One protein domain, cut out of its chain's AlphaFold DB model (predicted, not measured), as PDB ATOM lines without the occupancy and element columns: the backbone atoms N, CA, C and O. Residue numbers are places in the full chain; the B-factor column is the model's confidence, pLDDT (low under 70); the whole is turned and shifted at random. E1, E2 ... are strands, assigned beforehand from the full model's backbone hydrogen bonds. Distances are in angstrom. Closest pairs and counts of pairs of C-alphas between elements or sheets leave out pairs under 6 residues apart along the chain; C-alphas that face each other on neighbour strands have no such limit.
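What this domain is: This is residues 167 to 178, 214 to 261 and 270 to 299 of the 299 residues of an uncharacterized protein of Myxococcales bacterium 68-20 (UniProt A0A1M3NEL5). Two strongly twisted sheets of four strands lie face to face as a sandwich, their strands at 22 degrees to each other. Along one side the edge strands E2 and E6 run close together; on the other, the short edge strand E1 comes near E5 around Trp 173. The printed part has 90 residues and eight named strands, E1 to E8 in chain order, with no named helix: all strand. Both sheets are antiparallel, in the orders E2 E3 E4 E5 and E1 E8 E7 E6. The whole is compact and rounded, with a radius of gyration of the C-alphas of 12.1 A and spans of 32 by 31 by 22 A.

How they stand to each other: E2, residues 216 to 223, E3, 227 to 233, E4, 240 to 245, and E5, 251 to 257, form a meander, each strand the antiparallel neighbour and hairpin partner of the one before. Within hydrogen-bond range are N 221 and O 229 at 2.9 A, N 230 and O 243 at 2.8 A, and N 242 and O 255 at 2.8 A. E6, 273 to 279, E7, 284 to 289, and E8, 292 to 298, form another, with N 277 and O 286 at 2.9 A and N 287 and O 294 at 2.8 A. E8 also pairs antiparallel with E1, 173 to 175, N 174 to O 297 being 2.9 A. Between the sheets, the closest C-alphas of E2 and E6, Ala 219 and Phe 275, are 5.5 A apart.

Where its parts are: E1 begins at C-alpha 173, (-6.007, 13.192, -34.670). E2, 20.5 A long, bends by 55 degrees at residue 219. E8, also 20.5 A, ends at C-alpha 298, (-3.925, 9.970, -32.878).

The domain as a whole: Residues 179 to 213 and 262 to 269 are not printed; the C-alpha gaps are 32.6 A and 13.9 A. Residues 167 to 173, 175 to 178 and 214 have pLDDT under 70.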
ATOM      1  N   ARG A 167      -1.891  26.560 -32.441       58.06
ATOM      2  CA  ARG A 167      -1.900  26.007 -33.797       58.06
ATOM      3  C   ARG A 167      -2.812  24.790 -33.844       58.06
ATOM      4  O   ARG A 167      -2.545  23.776 -33.199       58.06
ATOM      5  N   TRP A 168      -3.869  24.921 -34.632       48.84
ATOM      6  CA  TRP A 168      -4.694  23.812 -35.074       48.84
ATOM      7  C   TRP A 168      -3.798  22.748 -35.719       48.84
ATOM      8  O   TRP A 168      -3.072  23.044 -36.671       48.84
ATOM      9  N   ASP A 169      -3.809  21.533 -35.177       59.00
ATOM     10  CA  ASP A 169      -3.073  20.391 -35.724       59.00
ATOM     11  C   ASP A 169      -4.089  19.334 -36.174       59.00
ATOM     12  O   ASP A 169      -4.295  18.311 -35.521       59.00
ATOM     13  N   ASP A 170      -4.748  19.611 -37.304       52.00
ATOM     14  CA  ASP A 170      -5.689  18.704 -37.983       52.00
ATOM     15  C   ASP A 170      -5.069  17.353 -38.344       52.00
ATOM     16  O   ASP A 170      -5.774  16.371 -38.570       52.00
ATOM     17  N   ARG A 171      -3.740  17.293 -38.416       46.91
ATOM     18  CA  ARG A 171      -3.005  16.081 -38.766       46.91
ATOM     19  C   ARG A 171      -2.762  15.173 -37.587       46.91
ATOM     20  O   ARG A 171      -2.373  14.041 -37.830       46.91
ATOM     21  N   ALA A 172      -2.927  15.638 -36.352       61.12
ATOM     22  CA  ALA A 172      -2.552  14.839 -35.199       61.12
ATOM     23  C   ALA A 172      -3.627  13.825 -34.809       61.12
ATOM     24  O   ALA A 172      -3.272  12.824 -34.196       61.12
ATOM     25  N   TRP A 173      -4.912  14.070 -35.097       60.44
ATOM     26  CA  TRP A 173      -6.007  13.192 -34.670       60.44
ATOM     27  C   TRP A 173      -7.117  13.109 -35.720       60.44
ATOM     28  O   TRP A 173      -7.610  14.123 -36.201       60.44
ATOM     29  N   ALA A 174      -7.542  11.889 -36.047       70.31
ATOM     30  CA  ALA A 174      -8.650  11.632 -36.960       70.31
ATOM     31  C   ALA A 174      -9.877  11.132 -36.189       70.31
ATOM     32  O   ALA A 174      -9.762  10.345 -35.241       70.31
ATOM     33  N   ARG A 175     -11.066  11.564 -36.621       65.12
ATOM     34  CA  ARG A 175     -12.338  11.017 -36.138       65.12
ATOM     35  C   ARG A 175     -12.410   9.546 -36.542       65.12
ATOM     36  O   ARG A 175     -12.279   9.224 -37.724       65.12
ATOM     37  N   ALA A 176     -12.610   8.657 -35.574       67.38
ATOM     38  CA  ALA A 176     -12.813   7.248 -35.869       67.38
ATOM     39  C   ALA A 176     -14.186   7.092 -36.538       67.38
ATOM     40  O   ALA A 176     -15.230   7.247 -35.904       67.38
ATOM     41  N   THR A 177     -14.190   6.848 -37.846       63.69
ATOM     42  CA  THR A 177     -15.391   6.452 -38.583       63.69
ATOM     43  C   THR A 177     -15.813   5.060 -38.114       63.69
ATOM     44  O   THR A 177     -14.947   4.240 -37.832       63.69
ATOM     45  N   ALA A 178     -17.120   4.820 -38.017       49.09
ATOM     46  CA  ALA A 178     -17.811   3.780 -37.241       49.09
ATOM     47  C   ALA A 178     -17.409   2.288 -37.409       49.09
ATOM     48  O   ALA A 178     -18.059   1.438 -36.811       49.09
ATOM     49  N   SER A 214      -9.886  31.382 -22.652       63.78
ATOM     50  CA  SER A 214     -11.068  31.767 -21.874       63.78
ATOM     51  C   SER A 214     -12.225  30.779 -22.088       63.78
ATOM     52  O   SER A 214     -13.311  31.138 -22.529       63.78
ATOM     53  N   GLY A 215     -11.987  29.501 -21.795       71.88
ATOM     54  CA  GLY A 215     -12.993  28.443 -21.875       71.88
ATOM     55  C   GLY A 215     -13.337  27.879 -20.501       71.88
ATOM     56  O   GLY A 215     -12.489  27.801 -19.610       71.88
ATOM     57  N   ARG A 216     -14.583  27.434 -20.317       87.12
ATOM     58  CA  ARG A 216     -14.939  26.603 -19.159       87.12
ATOM     59  C   ARG A 216     -14.461  25.180 -19.438       87.12
ATOM     60  O   ARG A 216     -14.930  24.562 -20.390       87.12
ATOM     61  N   ALA A 217     -13.557  24.659 -18.611       92.31
ATOM     62  CA  ALA A 217     -13.210  23.242 -18.649       92.31
ATOM     63  C   ALA A 217     -14.429  22.402 -18.244       92.31
ATOM     64  O   ALA A 217     -15.044  22.662 -17.207       92.31
ATOM     65  N   MET A 218     -14.792  21.437 -19.087       95.62
ATOM     66  CA  MET A 218     -15.965  20.580 -18.891       95.62
ATOM     67  C   MET A 218     -15.576  19.173 -18.440       95.62
ATOM     68  O   MET A 218     -16.168  18.639 -17.510       95.62
ATOM     69  N   ALA A 219     -14.540  18.607 -19.059       96.81
ATOM     70  CA  ALA A 219     -14.027  17.279 -18.751       96.81
ATOM     71  C   ALA A 219     -12.516  17.228 -18.997       96.81
ATOM     72  O   ALA A 219     -11.985  18.005 -19.793       96.81
ATOM     73  N   ALA A 220     -11.823  16.302 -18.335       97.00
ATOM     74  CA  ALA A 220     -10.406  16.051 -18.558       97.00
ATOM     75  C   ALA A 220     -10.073  14.567 -18.386       97.00
ATOM     76  O   ALA A 220     -10.732  13.863 -17.621       97.00
ATOM     77  N   THR A 221      -9.044  14.094 -19.083       97.00
ATOM     78  CA  THR A 221      -8.534  12.726 -18.950       97.00
ATOM     79  C   THR A 221      -7.033  12.675 -19.223       97.00
ATOM     80  O   THR A 221      -6.496  13.515 -19.947       97.00
ATOM     81  N   PHE A 222      -6.340  11.698 -18.645       95.50
ATOM     82  CA  PHE A 222      -4.928  11.452 -18.936       95.50
ATOM     83  C   PHE A 222      -4.794  10.534 -20.150       95.50
ATOM     84  O   PHE A 222      -5.551   9.577 -20.304       95.50
ATOM     85  N   VAL A 223      -3.803  10.808 -20.996       94.56
ATOM     86  CA  VAL A 223      -3.441   9.950 -22.133       94.56
ATOM     87  C   VAL A 223      -1.980   9.493 -22.010       94.56
ATOM     88  O   VAL A 223      -1.187  10.136 -21.309       94.56
ATOM     89  N   PRO A 224      -1.580   8.395 -22.682       92.31
ATOM     90  CA  PRO A 224      -0.212   7.893 -22.637       92.31
ATOM     91  C   PRO A 224       0.828   8.962 -22.984       92.31
ATOM     92  O   PRO A 224       0.604   9.845 -23.814       92.31
ATOM     93  N   GLY A 225       1.992   8.874 -22.335       90.69
ATOM     94  CA  GLY A 225       3.050   9.880 -22.455       90.69
ATOM     95  C   GLY A 225       2.878  11.086 -21.526       90.69
ATOM     96  O   GLY A 225       3.481  12.126 -21.775       90.69
ATOM     97  N   GLY A 226       2.050  10.970 -20.480       89.50
ATOM     98  CA  GLY A 226       1.897  11.994 -19.437       89.50
ATOM     99  C   GLY A 226       1.174  13.261 -19.896       89.50
ATOM    100  O   GLY A 226       1.239  14.278 -19.214       89.50
ATOM    101  N   SER A 227       0.518  13.226 -21.059       93.62
ATOM    102  CA  SER A 227      -0.289  14.355 -21.526       93.62
ATOM    103  C   SER A 227      -1.669  14.330 -20.865       93.62
ATOM    104  O   SER A 227      -2.204  13.266 -20.547       93.62
ATOM    105  N   VAL A 228      -2.271  15.505 -20.719       94.94
ATOM    106  CA  VAL A 228      -3.664  15.671 -20.289       94.94
ATOM    107  C   VAL A 228      -4.477  16.127 -21.486       94.94
ATOM    108  O   VAL A 228      -4.030  16.978 -22.248       94.94
ATOM    109  N   VAL A 229      -5.670  15.579 -21.664       95.06
ATOM    110  CA  VAL A 229      -6.642  16.082 -22.632       95.06
ATOM    111  C   VAL A 229      -7.791  16.729 -21.879       95.06
ATOM    112  O   VAL A 229      -8.308  16.143 -20.931       95.06
ATOM    113  N   VAL A 230      -8.181  17.932 -22.290       95.81
ATOM    114  CA  VAL A 230      -9.229  18.739 -21.660       95.81
ATOM    115  C   VAL A 230     -10.248  19.153 -22.715       95.81
ATOM    116  O   VAL A 230      -9.875  19.631 -23.783       95.81
ATOM    117  N   ALA A 231     -11.532  19.003 -22.404       96.25
ATOM    118  CA  ALA A 231     -12.617  19.593 -23.174       96.25
ATOM    119  C   ALA A 231     -12.913  21.002 -22.652       96.25
ATOM    120  O   ALA A 231     -13.224  21.178 -21.469       96.25
ATOM    121  N   LEU A 232     -12.834  21.998 -23.530       94.88
ATOM    122  CA  LEU A 232     -13.108  23.402 -23.233       94.88
ATOM    123  C   LEU A 232     -14.352  23.855 -23.996       94.88
ATOM    124  O   LEU A 232     -14.409  23.706 -25.213       94.88
ATOM    125  N   ALA A 233     -15.328  24.431 -23.298       93.06
ATOM    126  CA  ALA A 233     -16.463  25.083 -23.949       93.06
ATOM    127  C   ALA A 233     -16.017  26.405 -24.581       93.06
ATOM    128  O   ALA A 233     -15.278  27.170 -23.945       93.06
ATOM    129  N   THR A 234     -16.505  26.703 -25.785       91.12
ATOM    130  CA  THR A 234     -16.397  28.050 -26.355       91.12
ATOM    131  C   THR A 234     -17.204  29.059 -25.522       91.12
ATOM    132  O   THR A 234     -18.138  28.667 -24.815       91.12
ATOM    133  N   PRO A 235     -16.881  30.367 -25.570       88.50
ATOM    134  CA  PRO A 235     -17.623  31.384 -24.819       88.50
ATOM    135  C   PRO A 235     -19.125  31.417 -25.137       88.50
ATOM    136  O   PRO A 235     -19.939  31.585 -24.232       88.50
ATOM    137  N   ASP A 236     -19.488  31.194 -26.404       88.81
ATOM    138  CA  ASP A 236     -20.875  31.085 -26.878       88.81
ATOM    139  C   ASP A 236     -21.532  29.733 -26.541       88.81
ATOM    140  O   ASP A 236     -22.728  29.562 -26.750       88.81
ATOM    141  N   ARG A 237     -20.754  28.776 -26.017       89.25
ATOM    142  CA  ARG A 237     -21.138  27.385 -25.732       89.25
ATOM    143  C   ARG A 237     -21.748  26.637 -26.917       89.25
ATOM    144  O   ARG A 237     -22.351  25.587 -26.716       89.25
ATOM    145  N   ALA A 238     -21.577  27.137 -28.136       91.56
ATOM    146  CA  ALA A 238     -22.059  26.458 -29.331       91.56
ATOM    147  C   ALA A 238     -21.192  25.236 -29.666       91.56
ATOM    148  O   ALA A 238     -21.652  24.319 -30.335       91.56
ATOM    149  N   ARG A 239     -19.930  25.224 -29.213       93.12
ATOM    150  CA  ARG A 239     -18.931  24.216 -29.569       93.12
ATOM    151  C   ARG A 239     -18.038  23.863 -28.386       93.12
ATOM    152  O   ARG A 239     -17.968  24.586 -27.385       93.12
ATOM    153  N   ALA A 240     -17.310  22.763 -28.522       94.38
ATOM    154  CA  ALA A 240     -16.262  22.388 -27.585       94.38
ATOM    155  C   ALA A 240     -14.947  22.094 -28.307       94.38
ATOM    156  O   ALA A 240     -14.926  21.404 -29.323       94.38
ATOM    157  N   PHE A 241     -13.835  22.564 -27.747       94.50
ATOM    158  CA  PHE A 241     -12.498  22.200 -28.201       94.50
ATOM    159  C   PHE A 241     -11.928  21.098 -27.320       94.50
ATOM    160  O   PHE A 241     -11.926  21.207 -26.093       94.50
ATOM    161  N   ILE A 242     -11.390  20.060 -27.948       95.00
ATOM    162  CA  ILE A 242     -10.585  19.049 -27.276       95.00
ATOM    163  C   ILE A 242      -9.127  19.480 -27.390       95.00
ATOM    164  O   ILE A 242      -8.561  19.535 -28.482       95.00
ATOM    165  N   VAL A 243      -8.518  19.805 -26.254       94.12
ATOM    166  CA  VAL A 243      -7.156  20.338 -26.167       94.12
ATOM    167  C   VAL A 243      -6.257  19.323 -25.487       94.12
ATOM    168  O   VAL A 243      -6.522  18.907 -24.361       94.12
ATOM    169  N   ARG A 244      -5.160  18.952 -26.143       93.62
ATOM    170  CA  ARG A 244      -4.093  18.149 -25.544       93.62
ATOM    171  C   ARG A 244      -3.015  19.066 -24.981       93.62
ATOM    172  O   ARG A 244      -2.461  19.884 -25.707       93.62
ATOM    173  N   ILE A 245      -2.685  18.871 -23.712       92.81
ATOM    174  CA  ILE A 245      -1.613  19.540 -22.980       92.81
ATOM    175  C   ILE A 245      -0.497  18.518 -22.755       92.81
ATOM    176  O   ILE A 245      -0.701  17.490 -22.105       92.81
ATOM    177  N   GLN A 246       0.673  18.773 -23.326       92.94
ATOM    178  CA  GLN A 246       1.857  17.936 -23.167       92.94
ATOM    179  C   GLN A 246       2.535  18.166 -21.800       92.94
ATOM    180  O   GLN A 246       2.290  19.191 -21.159       92.94
ATOM    181  N   PRO A 247       3.408  17.246 -21.338       88.75
ATOM    182  CA  PRO A 247       4.143  17.408 -20.078       88.75
ATOM    183  C   PRO A 247       5.010  18.674 -19.998       88.75
ATOM    184  O   PRO A 247       5.307  19.146 -18.905       88.75
ATOM    185  N   ASP A 248       5.427  19.223 -21.138       87.06
ATOM    186  CA  ASP A 248       6.186  20.477 -21.228       87.06
ATOM    187  C   ASP A 248       5.297  21.738 -21.171       87.06
ATOM    188  O   ASP A 248       5.795  22.868 -21.188       87.06
ATOM    189  N   GLY A 249       3.975  21.559 -21.073       86.38
ATOM    190  CA  GLY A 249       2.986  22.629 -21.045       86.38
ATOM    191  C   GLY A 249       2.657  23.218 -22.420       86.38
ATOM    192  O   GLY A 249       2.034  24.288 -22.469       86.38
ATOM    193  N   GLU A 250       3.078  22.589 -23.522       87.38
ATOM    194  CA  GLU A 250       2.565  22.897 -24.858       87.38
ATOM    195  C   GLU A 250       1.114  22.403 -24.974       87.38
ATOM    196  O   GLU A 250       0.813  21.245 -24.681       87.38
ATOM    197  N   ALA A 251       0.203  23.287 -25.385       87.75
ATOM    198  CA  ALA A 251      -1.209  22.970 -25.567       87.75
ATOM    199  C   ALA A 251      -1.583  23.079 -27.047       87.75
ATOM    200  O   ALA A 251      -1.226  24.055 -27.701       87.75
ATOM    201  N   ARG A 252      -2.310  22.089 -27.568       88.56
ATOM    202  CA  ARG A 252      -2.792  22.068 -28.956       88.56
ATOM    203  C   ARG A 252      -4.238  21.606 -29.025       88.56
ATOM    204  O   ARG A 252      -4.617  20.671 -28.318       88.56
ATOM    205  N   ILE A 253      -5.026  22.234 -29.891       90.50
ATOM    206  CA  ILE A 253      -6.379  21.773 -30.218       90.50
ATOM    207  C   ILE A 253      -6.239  20.547 -31.124       90.50
ATOM    208  O   ILE A 253      -5.568  20.621 -32.153       90.50
ATOM    209  N   ILE A 254      -6.831  19.424 -30.716       92.94
ATOM    210  CA  ILE A 254      -6.782  18.148 -31.450       92.94
ATOM    211  C   ILE A 254      -8.123  17.770 -32.085       92.94
ATOM    212  O   ILE A 254      -8.147  16.946 -32.991       92.94
ATOM    213  N   ALA A 255      -9.228  18.348 -31.612       92.94
ATOM    214  CA  ALA A 255     -10.542  18.191 -32.224       92.94
ATOM    215  C   ALA A 255     -11.480  19.338 -31.829       92.94
ATOM    216  O   ALA A 255     -11.301  19.982 -30.792       92.94
ATOM    217  N   GLU A 256     -12.510  19.538 -32.643       93.94
ATOM    218  CA  GLU A 256     -13.652  20.407 -32.371       93.94
ATOM    219  C   GLU A 256     -14.924  19.566 -32.437       93.94
ATOM    220  O   GLU A 256     -15.128  18.805 -33.385       93.94
ATOM    221  N   ILE A 257     -15.751  19.694 -31.406       93.75
ATOM    222  CA  ILE A 257     -17.081  19.108 -31.341       93.75
ATOM    223  C   ILE A 257     -18.068  20.224 -31.648       93.75
ATOM    224  O   ILE A 257     -18.192  21.183 -30.879       93.75
ATOM    225  N   ASP A 258     -18.762  20.072 -32.770       93.56
ATOM    226  CA  ASP A 258     -19.893  20.904 -33.153       93.56
ATOM    227  C   ASP A 258     -21.148  20.017 -33.239       93.56
ATOM    228  O   ASP A 258     -21.283  19.249 -34.202       93.56
ATOM    229  N   PRO A 259     -22.069  20.089 -32.256       86.94
ATOM    230  CA  PRO A 259     -23.293  19.289 -32.270       86.94
ATOM    231  C   PRO A 259     -24.121  19.515 -33.546       86.94
ATOM    232  O   PRO A 259     -24.731  18.570 -34.056       86.94
ATOM    233  N   ARG A 260     -24.061  20.715 -34.147       85.25
ATOM    234  CA  ARG A 260     -24.829  21.077 -35.354       85.25
ATOM    235  C   ARG A 260     -24.384  20.316 -36.600       85.25
ATOM    236  O   ARG A 260     -25.172  20.112 -37.522       85.25
ATOM    237  N   GLY A 261     -23.130  19.862 -36.639       76.38
ATOM    238  CA  GLY A 261     -22.593  19.095 -37.765       76.38
ATOM    239  C   GLY A 261     -23.231  17.709 -37.917       76.38
ATOM    240  O   GLY A 261     -23.178  17.110 -38.993       76.38
ATOM    241  N   ALA A 270     -26.638  24.120 -25.322       91.56
ATOM    242  CA  ALA A 270     -25.205  24.337 -25.183       91.56
ATOM    243  C   ALA A 270     -24.425  23.021 -25.360       91.56
ATOM    244  O   ALA A 270     -24.692  22.035 -24.669       91.56
ATOM    245  N   CYS A 271     -23.395  23.029 -26.207       93.56
ATOM    246  CA  CYS A 271     -22.490  21.899 -26.385       93.56
ATOM    247  C   CYS A 271     -21.796  21.569 -25.057       93.56
ATOM    248  O   CYS A 271     -20.957  22.335 -24.568       93.56
ATOM    249  N   THR A 272     -22.118  20.410 -24.484       95.44
ATOM    250  CA  THR A 272     -21.601  19.988 -23.180       95.44
ATOM    251  C   THR A 272     -20.892  18.649 -23.300       95.44
ATOM    252  O   THR A 272     -21.519  17.637 -23.598       95.44
ATOM    253  N   VAL A 273     -19.584  18.626 -23.024       96.62
ATOM    254  CA  VAL A 273     -18.812  17.379 -22.892       96.62
ATOM    255  C   VAL A 273     -18.868  16.932 -21.436       96.62
ATOM    256  O   VAL A 273     -18.239  17.535 -20.570       96.62
ATOM    257  N   THR A 274     -19.623  15.878 -21.159       97.06
ATOM    258  CA  THR A 274     -19.810  15.337 -19.808       97.06
ATOM    259  C   THR A 274     -18.633  14.472 -19.375       97.06
ATOM    260  O   THR A 274     -18.287  14.446 -18.195       97.06
ATOM    261  N   PHE A 275     -18.010  13.746 -20.310       96.06
ATOM    262  CA  PHE A 275     -16.976  12.773 -19.972       96.06
ATOM    263  C   PHE A 275     -15.943  12.590 -21.089       96.06
ATOM    264  O   PHE A 275     -16.275  12.607 -22.274       96.06
ATOM    265  N   LEU A 276     -14.686  12.384 -20.688       97.38
ATOM    266  CA  LEU A 276     -13.570  12.017 -21.558       97.38
ATOM    267  C   LEU A 276     -12.901  10.750 -21.021       97.38
ATOM    268  O   LEU A 276     -12.558  10.685 -19.839       97.38
ATOM    269  N   ARG A 277     -12.648   9.772 -21.894       96.75
ATOM    270  CA  ARG A 277     -11.926   8.543 -21.534       96.75
ATOM    271  C   ARG A 277     -10.964   8.119 -22.619       96.75
ATOM    272  O   ARG A 277     -11.350   7.943 -23.769       96.75
ATOM    273  N   TRP A 278      -9.719   7.897 -22.226       96.19
ATOM    274  CA  TRP A 278      -8.765   7.177 -23.050       96.19
ATOM    275  C   TRP A 278      -9.015   5.666 -22.968       96.19
ATOM    276  O   TRP A 278      -9.096   5.101 -21.877       96.19
ATOM    277  N   ASP A 279      -9.118   5.017 -24.122       95.81
ATOM    278  CA  ASP A 279      -9.105   3.567 -24.281       95.81
ATOM    279  C   ASP A 279      -7.734   3.156 -24.832       95.81
ATOM    280  O   ASP A 279      -7.415   3.365 -26.007       95.81
ATOM    281  N   GLY A 280      -6.909   2.579 -23.955       91.88
ATOM    282  CA  GLY A 280      -5.563   2.129 -24.299       91.88
ATOM    283  C   GLY A 280      -5.534   0.928 -25.237       91.88
ATOM    284  O   GLY A 280      -4.606   0.829 -26.036       91.88
ATOM    285  N   ALA A 281      -6.547   0.060 -25.192       92.69
ATOM    286  CA  ALA A 281      -6.618  -1.115 -26.054       92.69
ATOM    287  C   ALA A 281      -6.898  -0.714 -27.507       92.69
ATOM    288  O   ALA A 281      -6.306  -1.265 -28.437       92.69
ATOM    289  N   ARG A 282      -7.758   0.291 -27.714       90.50
ATOM    290  CA  ARG A 282      -8.092   0.798 -29.060       90.50
ATOM    291  C   ARG A 282      -7.197   1.937 -29.531       90.50
ATOM    292  O   ARG A 282      -7.228   2.273 -30.722       90.50
ATOM    293  N   GLY A 283      -6.435   2.531 -28.615       93.56
ATOM    294  CA  GLY A 283      -5.649   3.731 -28.871       93.56
ATOM    295  C   GLY A 283      -6.535   4.915 -29.251       93.56
ATOM    296  O   GLY A 283      -6.198   5.643 -30.182       93.56
ATOM    297  N   CYS A 284      -7.686   5.068 -28.593       96.19
ATOM    298  CA  CYS A 284      -8.680   6.088 -28.922       96.19
ATOM    299  C   CYS A 284      -9.094   6.888 -27.684       96.19
ATOM    300  O   CYS A 284      -9.186   6.358 -26.580       96.19
ATOM    301  N   LEU A 285      -9.401   8.164 -27.883       96.38
ATOM    302  CA  LEU A 285     -10.062   9.027 -26.916       96.38
ATOM    303  C   LEU A 285     -11.559   9.062 -27.226       96.38
ATOM    304  O   LEU A 285     -11.943   9.472 -28.318       96.38
ATOM    305  N   PHE A 286     -12.390   8.693 -26.261       96.88
ATOM    306  CA  PHE A 286     -13.839   8.839 -26.336       96.88
ATOM    307  C   PHE A 286     -14.290  10.115 -25.624       96.88
ATOM    308  O   PHE A 286     -13.875  10.376 -24.490       96.88
ATOM    309  N   ALA A 287     -15.159  10.878 -26.281       96.75
ATOM    310  CA  ALA A 287     -15.842  12.042 -25.739       96.75
ATOM    311  C   ALA A 287     -17.352  11.797 -25.722       96.75
ATOM    312  O   ALA A 287     -17.934  11.421 -26.738       96.75
ATOM    313  N   PHE A 288     -17.968  12.022 -24.564       97.00
ATOM    314  CA  PHE A 288     -19.401  11.853 -24.345       97.00
ATOM    315  C   PHE A 288     -20.024  13.188 -23.958       97.00
ATOM    316  O   PHE A 288     -19.438  13.940 -23.169       97.00
ATOM    317  N   GLY A 289     -21.220  13.460 -24.464       95.62
ATOM    318  CA  GLY A 289     -21.948  14.689 -24.178       95.62
ATOM    319  C   GLY A 289     -23.382  14.659 -24.687       95.62
ATOM    320  O   GLY A 289     -23.895  13.602 -25.054       95.62
ATOM    321  N   ASN A 290     -24.021  15.826 -24.750       92.94
ATOM    322  CA  ASN A 290     -25.356  15.954 -25.349       92.94
ATOM    323  C   ASN A 290     -25.372  15.688 -26.868       92.94
ATOM    324  O   ASN A 290     -26.405  15.348 -27.428       92.94
ATOM    325  N   PHE A 291     -24.207  15.720 -27.517       90.81
ATOM    326  CA  PHE A 291     -23.990  15.291 -28.904       90.81
ATOM    327  C   PHE A 291     -23.845  13.761 -29.074       90.81
ATOM    328  O   PHE A 291     -23.533  13.281 -30.164       90.81
ATOM    329  N   GLY A 292     -24.022  12.970 -28.009       93.19
ATOM    330  CA  GLY A 292     -23.823  11.522 -28.027       93.19
ATOM    331  C   GLY A 292     -22.373  11.129 -27.739       93.19
ATOM    332  O   GLY A 292     -21.821  11.504 -26.703       93.19
ATOM    333  N   VAL A 293     -21.773  10.325 -28.623       94.56
ATOM    334  CA  VAL A 293     -20.415   9.784 -28.452       94.56
ATOM    335  C   VAL A 293     -19.575  10.045 -29.694       94.56
ATOM    336  O   VAL A 293     -19.940   9.639 -30.797       94.56
ATOM    337  N   GLU A 294     -18.413  10.663 -29.503       94.88
ATOM    338  CA  GLU A 294     -17.380  10.789 -30.529       94.88
ATOM    339  C   GLU A 294     -16.091  10.092 -30.087       94.88
ATOM    340  O   GLU A 294     -15.768  10.032 -28.901       94.88
ATOM    341  N   ALA A 295     -15.348   9.550 -31.051       94.69
ATOM    342  CA  ALA A 295     -14.075   8.887 -30.811       94.69
ATOM    343  C   ALA A 295     -12.985   9.479 -31.709       94.69
ATOM    344  O   ALA A 295     -13.178   9.638 -32.919       94.69
ATOM    345  N   TYR A 296     -11.829   9.764 -31.120       93.44
ATOM    346  CA  TYR A 296     -10.672  10.347 -31.792       93.44
ATOM    347  C   TYR A 296      -9.464   9.432 -31.635       93.44
ATOM    348  O   TYR A 296      -9.196   8.938 -30.539       93.44
ATOM    349  N   ARG A 297      -8.703   9.229 -32.708       90.50
ATOM    350  CA  ARG A 297      -7.457   8.456 -32.689       90.50
ATOM    351  C   ARG A 297      -6.287   9.356 -33.097       90.50
ATOM    352  O   ARG A 297      -6.446  10.085 -34.074       90.50
ATOM    353  N   PRO A 298      -5.130   9.298 -32.412       81.75
ATOM    354  CA  PRO A 298      -3.925   9.970 -32.878       81.75
ATOM    355  C   PRO A 298      -3.457   9.368 -34.214       81.75
ATOM    356  O   PRO A 298      -3.463   8.146 -34.370       81.75
ATOM    357  N   VAL A 299      -3.074  10.216 -35.164       72.00
ATOM    358  CA  VAL A 299      -2.559   9.851 -36.496       72.00
ATOM    359  C   VAL A 299      -1.042   9.685 -36.462       72.00
ATOM    360  O   VAL A 299      -0.371  10.440 -35.720       72.00
TER     361      VAL A 299